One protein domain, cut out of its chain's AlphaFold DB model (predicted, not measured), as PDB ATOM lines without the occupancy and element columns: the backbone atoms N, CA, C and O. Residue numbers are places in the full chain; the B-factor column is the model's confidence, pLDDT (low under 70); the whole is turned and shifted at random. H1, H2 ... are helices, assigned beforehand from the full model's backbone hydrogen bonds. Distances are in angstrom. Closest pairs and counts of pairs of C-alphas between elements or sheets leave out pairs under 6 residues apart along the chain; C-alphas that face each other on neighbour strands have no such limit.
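Overview. This is residues 684 to 733 of the 826 residues of the protein "Centromere protein T" of Fundulus heteroclitus (UniProt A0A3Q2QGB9). A short helix, H1, and a long one, H2, meet near their first ends at about a right angle, as an L. The long arm is H2, which makes most of the length; its residues 715 to 724 stick out free, as do residues 726 to 732, of which 726 to 730 belong to H2. The chain between the helices, residues 698 to 704, folds back from the last end of H1 to the corner. The printed part has 50 residues with two named helices, H1 then H2, and no named strand; its class is all helix. It is only just extended, close to loose, with a radius of gyration of the C-alphas of 14.8 A and spans of 46 by 18 by 14 A.

Arrangement. H1, residues 686 to 697, and H2, residues 705 to 730, touch, the closest C-alphas being those of Met 690 and Phe 706, 6.8 A apart. H1 touches H2 with residues 686 to 690 alone, and H2 touches H1 with residues 706 to 710 alone. Their lines are about perpendicular, at 88 degrees. In both helices every O i to N i+4 pair is within hydrogen-bond range.

Along the chain. H1 begins at C-alpha 686, at (-39.800, -38.561, -19.436), and is 16.0 A long from first to last C-alpha. A short link of 7 residues leads to H2, which begins at C-alpha 705, at (-40.258, -44.199, -28.318). H2 is 37.2 A long and ends at C-alpha 730, at (-58.371, -12.223, -34.076).

Size, cuts and confidence. The two C-alphas farthest apart are those of Lys 700 and Lys 732, at 46.2 A. The printed part has no cut. The mean pLDDT of the printed part is 93.5, and no printed residue is under 70.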
ATOM      1  N   LEU A 684     -40.915 -32.196 -21.561       81.44
ATOM      2  CA  LEU A 684     -41.808 -32.719 -20.538       81.44
ATOM      3  C   LEU A 684     -41.119 -33.905 -19.837       81.44
ATOM      4  O   LEU A 684     -40.467 -34.706 -20.512       81.44
ATOM      5  N   PRO A 685     -41.262 -34.072 -18.506       91.00
ATOM      6  CA  PRO A 685     -40.600 -35.156 -17.786       91.00
ATOM      7  C   PRO A 685     -40.854 -36.525 -18.432       91.00
ATOM      8  O   PRO A 685     -42.008 -36.918 -18.629       91.00
ATOM      9  N   LYS A 686     -39.772 -37.258 -18.739       90.19
ATOM     10  CA  LYS A 686     -39.800 -38.561 -19.436       90.19
ATOM     11  C   LYS A 686     -40.783 -39.540 -18.792       90.19
ATOM     12  O   LYS A 686     -41.532 -40.210 -19.499       90.19
ATOM     13  N   THR A 687     -40.817 -39.570 -17.461       91.69
ATOM     14  CA  THR A 687     -41.757 -40.358 -16.649       91.69
ATOM     15  C   THR A 687     -43.216 -39.991 -16.934       91.69
ATOM     16  O   THR A 687     -44.011 -40.866 -17.270       91.69
ATOM     17  N   CYS A 688     -43.563 -38.704 -16.879       91.75
ATOM     18  CA  CYS A 688     -44.911 -38.200 -17.146       91.75
ATOM     19  C   CYS A 688     -45.364 -38.511 -18.582       91.75
ATOM     20  O   CYS A 688     -46.396 -39.157 -18.777       91.75
ATOM     21  N   LEU A 689     -44.569 -38.124 -19.587       92.62
ATOM     22  CA  LEU A 689     -44.939 -38.289 -20.995       92.62
ATOM     23  C   LEU A 689     -45.082 -39.773 -21.381       92.62
ATOM     24  O   LEU A 689     -46.059 -40.160 -22.025       92.62
ATOM     25  N   MET A 690     -44.158 -40.625 -20.924       93.69
ATOM     26  CA  MET A 690     -44.216 -42.068 -21.171       93.69
ATOM     27  C   MET A 690     -45.353 -42.753 -20.393       93.69
ATOM     28  O   MET A 690     -45.986 -43.663 -20.927       93.69
ATOM     29  N   SER A 691     -45.655 -42.320 -19.163       93.12
ATOM     30  CA  SER A 691     -46.773 -42.847 -18.362       93.12
ATOM     31  C   SER A 691     -48.129 -42.532 -19.001       93.12
ATOM     32  O   SER A 691     -48.930 -43.437 -19.246       93.12
ATOM     33  N   VAL A 692     -48.350 -41.267 -19.383       93.25
ATOM     34  CA  VAL A 692     -49.568 -40.822 -20.080       93.25
ATOM     35  C   VAL A 692     -49.750 -41.572 -21.404       93.25
ATOM     36  O   VAL A 692     -50.847 -42.055 -21.693       93.25
ATOM     37  N   PHE A 693     -48.679 -41.738 -22.186       94.06
ATOM     38  CA  PHE A 693     -48.742 -42.483 -23.443       94.06
ATOM     39  C   PHE A 693     -49.042 -43.974 -23.229       94.06
ATOM     40  O   PHE A 693     -49.947 -44.499 -23.875       94.06
ATOM     41  N   LYS A 694     -48.375 -44.649 -22.279       94.06
ATOM     42  CA  LYS A 694     -48.659 -46.055 -21.923       94.06
ATOM     43  C   LYS A 694     -50.113 -46.250 -21.469       94.06
ATOM     44  O   LYS A 694     -50.766 -47.192 -21.918       94.06
ATOM     45  N   HIS A 695     -50.646 -45.336 -20.654       92.25
ATOM     46  CA  HIS A 695     -52.039 -45.363 -20.193       92.25
ATOM     47  C   HIS A 695     -53.052 -45.295 -21.352       92.25
ATOM     48  O   HIS A 695     -54.016 -46.064 -21.375       92.25
ATOM     49  N   PHE A 696     -52.836 -44.415 -22.337       92.69
ATOM     50  CA  PHE A 696     -53.740 -44.299 -23.487       92.69
ATOM     51  C   PHE A 696     -53.527 -45.378 -24.557       92.69
ATOM     52  O   PHE A 696     -54.509 -45.851 -25.130       92.69
ATOM     53  N   ALA A 697     -52.285 -45.807 -24.794       92.50
ATOM     54  CA  ALA A 697     -51.959 -46.864 -25.753       92.50
ATOM     55  C   ALA A 697     -52.419 -48.257 -25.287       92.50
ATOM     56  O   ALA A 697     -52.752 -49.099 -26.119       92.50
ATOM     57  N   LYS A 698     -52.463 -48.500 -23.965       93.25
ATOM     58  CA  LYS A 698     -52.828 -49.789 -23.334       93.25
ATOM     59  C   LYS A 698     -51.948 -50.969 -23.773       93.25
ATOM     60  O   LYS A 698     -52.355 -52.128 -23.697       93.25
ATOM     61  N   THR A 699     -50.730 -50.675 -24.214       91.94
ATOM     62  CA  THR A 699     -49.724 -51.628 -24.694       91.94
ATOM     63  C   THR A 699     -48.402 -51.432 -23.952       91.94
ATOM     64  O   THR A 699     -48.176 -50.414 -23.294       91.94
ATOM     65  N   LYS A 700     -47.501 -52.416 -24.051       91.00
ATOM     66  CA  LYS A 700     -46.109 -52.234 -23.619       91.00
ATOM     67  C   LYS A 700     -45.397 -51.333 -24.633       91.00
ATOM     68  O   LYS A 700     -45.448 -51.600 -25.828       91.00
ATOM     69  N   VAL A 701     -44.743 -50.281 -24.141       92.56
ATOM     70  CA  VAL A 701     -44.011 -49.283 -24.940       92.56
ATOM     71  C   VAL A 701     -42.575 -49.218 -24.420       92.56
ATOM     72  O   VAL A 701     -42.382 -49.088 -23.205       92.56
ATOM     73  N   SER A 702     -41.592 -49.334 -25.315       92.00
ATOM     74  CA  SER A 702     -40.166 -49.261 -24.976       92.00
ATOM     75  C   SER A 702     -39.711 -47.823 -24.694       92.00
ATOM     76  O   SER A 702     -40.422 -46.853 -24.978       92.00
ATOM     77  N   ALA A 703     -38.527 -47.667 -24.097       89.31
ATOM     78  CA  ALA A 703     -37.980 -46.352 -23.764       89.31
ATOM     79  C   ALA A 703     -37.641 -45.517 -25.015       89.31
ATOM     80  O   ALA A 703     -37.758 -44.291 -24.983       89.31
ATOM     81  N   ASP A 704     -37.288 -46.182 -26.113       91.81
ATOM     82  CA  ASP A 704     -36.799 -45.622 -27.387       91.81
ATOM     83  C   ASP A 704     -37.867 -44.815 -28.143       91.81
ATOM     84  O   ASP A 704     -37.552 -43.968 -28.978       91.81
ATOM     85  N   VAL A 705     -39.145 -45.012 -27.805       93.25
ATOM     86  CA  VAL A 705     -40.258 -44.199 -28.318       93.25
ATOM     87  C   VAL A 705     -40.227 -42.774 -27.737       93.25
ATOM     88  O   VAL A 705     -40.782 -41.856 -28.341       93.25
ATOM     89  N   PHE A 706     -39.555 -42.547 -26.599       92.00
ATOM     90  CA  PHE A 706     -39.499 -41.240 -25.934       92.00
ATOM     91  C   PHE A 706     -38.987 -40.080 -26.813       92.00
ATOM     92  O   PHE A 706     -39.717 -39.095 -26.905       92.00
ATOM     93  N   PRO A 707     -37.811 -40.132 -27.477       92.88
ATOM     94  CA  PRO A 707     -37.339 -39.027 -28.321       92.88
ATOM     95  C   PRO A 707     -38.305 -38.682 -29.464       92.88
ATOM     96  O   PRO A 707     -38.550 -37.504 -29.728       92.88
ATOM     97  N   ALA A 708     -38.916 -39.686 -30.103       93.19
ATOM     98  CA  ALA A 708     -39.930 -39.464 -31.134       93.19
ATOM     99  C   ALA A 708     -41.196 -38.806 -30.554       93.19
ATOM    100  O   ALA A 708     -41.727 -37.857 -31.129       93.19
ATOM    101  N   LEU A 709     -41.648 -39.274 -29.387       92.94
ATOM    102  CA  LEU A 709     -42.816 -38.744 -28.691       92.94
ATOM    103  C   LEU A 709     -42.587 -37.315 -28.169       92.94
ATOM    104  O   LEU A 709     -43.489 -36.489 -28.297       92.94
ATOM    105  N   ASN A 710     -41.397 -36.986 -27.654       92.06
ATOM    106  CA  ASN A 710     -41.067 -35.615 -27.255       92.06
ATOM    107  C   ASN A 710     -41.077 -34.687 -28.472       92.06
ATOM    108  O   ASN A 710     -41.767 -33.678 -28.446       92.06
ATOM    109  N   ASN A 711     -40.438 -35.080 -29.579       93.75
ATOM    110  CA  ASN A 711     -40.426 -34.287 -30.810       93.75
ATOM    111  C   ASN A 711     -41.841 -34.026 -31.376       93.75
ATOM    112  O   ASN A 711     -42.100 -32.964 -31.946       93.75
ATOM    113  N   VAL A 712     -42.768 -34.978 -31.208       93.69
ATOM    114  CA  VAL A 712     -44.194 -34.797 -31.528       93.69
ATOM    115  C   VAL A 712     -44.880 -33.846 -30.541       93.69
ATOM    116  O   VAL A 712     -45.673 -33.012 -30.980       93.69
ATOM    117  N   MET A 713     -44.566 -33.921 -29.244       94.00
ATOM    118  CA  MET A 713     -45.096 -33.001 -28.230       94.00
ATOM    119  C   MET A 713     -44.596 -31.566 -28.404       94.00
ATOM    120  O   MET A 713     -45.413 -30.654 -28.325       94.00
ATOM    121  N   ASP A 714     -43.315 -31.356 -28.708       92.50
ATOM    122  CA  ASP A 714     -42.745 -30.031 -28.987       92.50
ATOM    123  C   ASP A 714     -43.497 -29.384 -30.167       92.50
ATOM    124  O   ASP A 714     -44.101 -28.320 -30.033       92.50
ATOM    125  N   LYS A 715     -43.605 -30.112 -31.290       94.75
ATOM    126  CA  LYS A 715     -44.362 -29.693 -32.487       94.75
ATOM    127  C   LYS A 715     -45.855 -29.482 -32.229       94.75
ATOM    128  O   LYS A 715     -46.498 -28.727 -32.960       94.75
ATOM    129  N   PHE A 716     -46.438 -30.176 -31.254       94.94
ATOM    130  CA  PHE A 716     -47.826 -29.979 -30.842       94.94
ATOM    131  C   PHE A 716     -47.970 -28.694 -30.022       94.94
ATOM    132  O   PHE A 716     -48.846 -27.891 -30.333       94.94
ATOM    133  N   LEU A 717     -47.085 -28.451 -29.052       94.88
ATOM    134  CA  LEU A 717     -47.072 -27.234 -28.233       94.88
ATOM    135  C   LEU A 717     -46.810 -25.974 -29.073       94.88
ATOM    136  O   LEU A 717     -47.549 -25.000 -28.922       94.88
ATOM    137  N   ASP A 718     -45.859 -26.015 -30.012       95.06
ATOM    138  CA  ASP A 718     -45.610 -24.925 -30.969       95.06
ATOM    139  C   ASP A 718     -46.902 -24.561 -31.726       95.06
ATOM    140  O   ASP A 718     -47.339 -23.409 -31.737       95.06
ATOM    141  N   ARG A 719     -47.582 -25.565 -32.298       95.38
ATOM    142  CA  ARG A 719     -48.840 -25.381 -33.044       95.38
ATOM    143  C   ARG A 719     -49.976 -24.870 -32.160       95.38
ATOM    144  O   ARG A 719     -50.680 -23.957 -32.579       95.38
ATOM    145  N   LEU A 720     -50.135 -25.414 -30.949       95.50
ATOM    146  CA  LEU A 720     -51.115 -24.919 -29.978       95.50
ATOM    147  C   LEU A 720     -50.863 -23.444 -29.643       95.50
ATOM    148  O   LEU A 720     -51.819 -22.672 -29.599       95.50
ATOM    149  N   SER A 721     -49.606 -23.039 -29.422       95.44
ATOM    150  CA  SER A 721     -49.289 -21.638 -29.110       95.44
ATOM    151  C   SER A 721     -49.631 -20.697 -30.265       95.44
ATOM    152  O   SER A 721     -50.267 -19.673 -30.026       95.44
ATOM    153  N   LEU A 722     -49.319 -21.086 -31.506       96.06
ATOM    154  CA  LEU A 722     -49.605 -20.296 -32.702       96.06
ATOM    155  C   LEU A 722     -51.114 -20.179 -32.975       96.06
ATOM    156  O   LEU A 722     -51.600 -19.093 -33.292       96.06
ATOM    157  N   ASP A 723     -51.873 -21.270 -32.819       96.25
ATOM    158  CA  ASP A 723     -53.338 -21.248 -32.933       96.25
ATOM    159  C   ASP A 723     -53.958 -20.332 -31.857       96.25
ATOM    160  O   ASP A 723     -54.804 -19.494 -32.171       96.25
ATOM    161  N   LEU A 724     -53.527 -20.452 -30.592       96.25
ATOM    162  CA  LEU A 724     -54.055 -19.647 -29.481       96.25
ATOM    163  C   LEU A 724     -53.686 -18.160 -29.594       96.25
ATOM    164  O   LEU A 724     -54.537 -17.308 -29.324       96.25
ATOM    165  N   GLU A 725     -52.465 -17.840 -30.030       95.94
ATOM    166  CA  GLU A 725     -52.065 -16.472 -30.378       95.94
ATOM    167  C   GLU A 725     -52.939 -15.931 -31.517       95.94
ATOM    168  O   GLU A 725     -53.450 -14.814 -31.420       95.94
ATOM    169  N   THR A 726     -53.207 -16.745 -32.543       96.50
ATOM    170  CA  THR A 726     -54.058 -16.359 -33.676       96.50
ATOM    171  C   THR A 726     -55.500 -16.063 -33.241       96.50
ATOM    172  O   THR A 726     -56.062 -15.058 -33.681       96.50
ATOM    173  N   TYR A 727     -56.115 -16.858 -32.353       96.38
ATOM    174  CA  TYR A 727     -57.470 -16.556 -31.850       96.38
ATOM    175  C   TYR A 727     -57.497 -15.313 -30.958       96.38
ATOM    176  O   TYR A 727     -58.394 -14.480 -31.105       96.38
ATOM    177  N   ALA A 728     -56.507 -15.151 -30.072       96.81
ATOM    178  CA  ALA A 728     -56.398 -13.962 -29.233       96.81
ATOM    179  C   ALA A 728     -56.238 -12.699 -30.102       96.81
ATOM    180  O   ALA A 728     -57.003 -11.747 -29.939       96.81
ATOM    181  N   ALA A 729     -55.340 -12.729 -31.093       96.44
ATOM    182  CA  ALA A 729     -55.126 -11.645 -32.050       96.44
ATOM    183  C   ALA A 729     -56.373 -11.349 -32.903       96.44
ATOM    184  O   ALA A 729     -56.732 -10.182 -33.073       96.44
ATOM    185  N   HIS A 730     -57.092 -12.378 -33.370       96.38
ATOM    186  CA  HIS A 730     -58.371 -12.223 -34.076       96.38
ATOM    187  C   HIS A 730     -59.438 -11.554 -33.189       96.38
ATOM    188  O   HIS A 730     -60.176 -10.678 -33.639       96.38
ATOM    189  N   ALA A 731     -59.473 -11.891 -31.897       95.44
ATOM    190  CA  ALA A 731     -60.292 -11.221 -30.887       95.44
ATOM    191  C   ALA A 731     -59.709  -9.873 -30.397       95.44
ATOM    192  O   ALA A 731     -60.239  -9.286 -29.453       95.44
ATOM    193  N   LYS A 732     -58.621  -9.380 -31.012       95.00
ATOM    194  CA  LYS A 732     -57.876  -8.153 -30.656       95.00
ATOM    195  C   LYS A 732     -57.350  -8.129 -29.208       95.00
ATOM    196  O   LYS A 732     -57.032  -7.067 -28.670       95.00
ATOM    197  N   ARG A 733     -57.224  -9.300 -28.578       94.75
ATOM    198  CA  ARG A 733     -56.678  -9.513 -27.231       94.75
ATOM    199  C   ARG A 733     -55.203  -9.911 -27.298       94.75
ATOM    200  O   ARG A 733     -54.775 -10.619 -28.199       94.75
TER     201      ARG A 733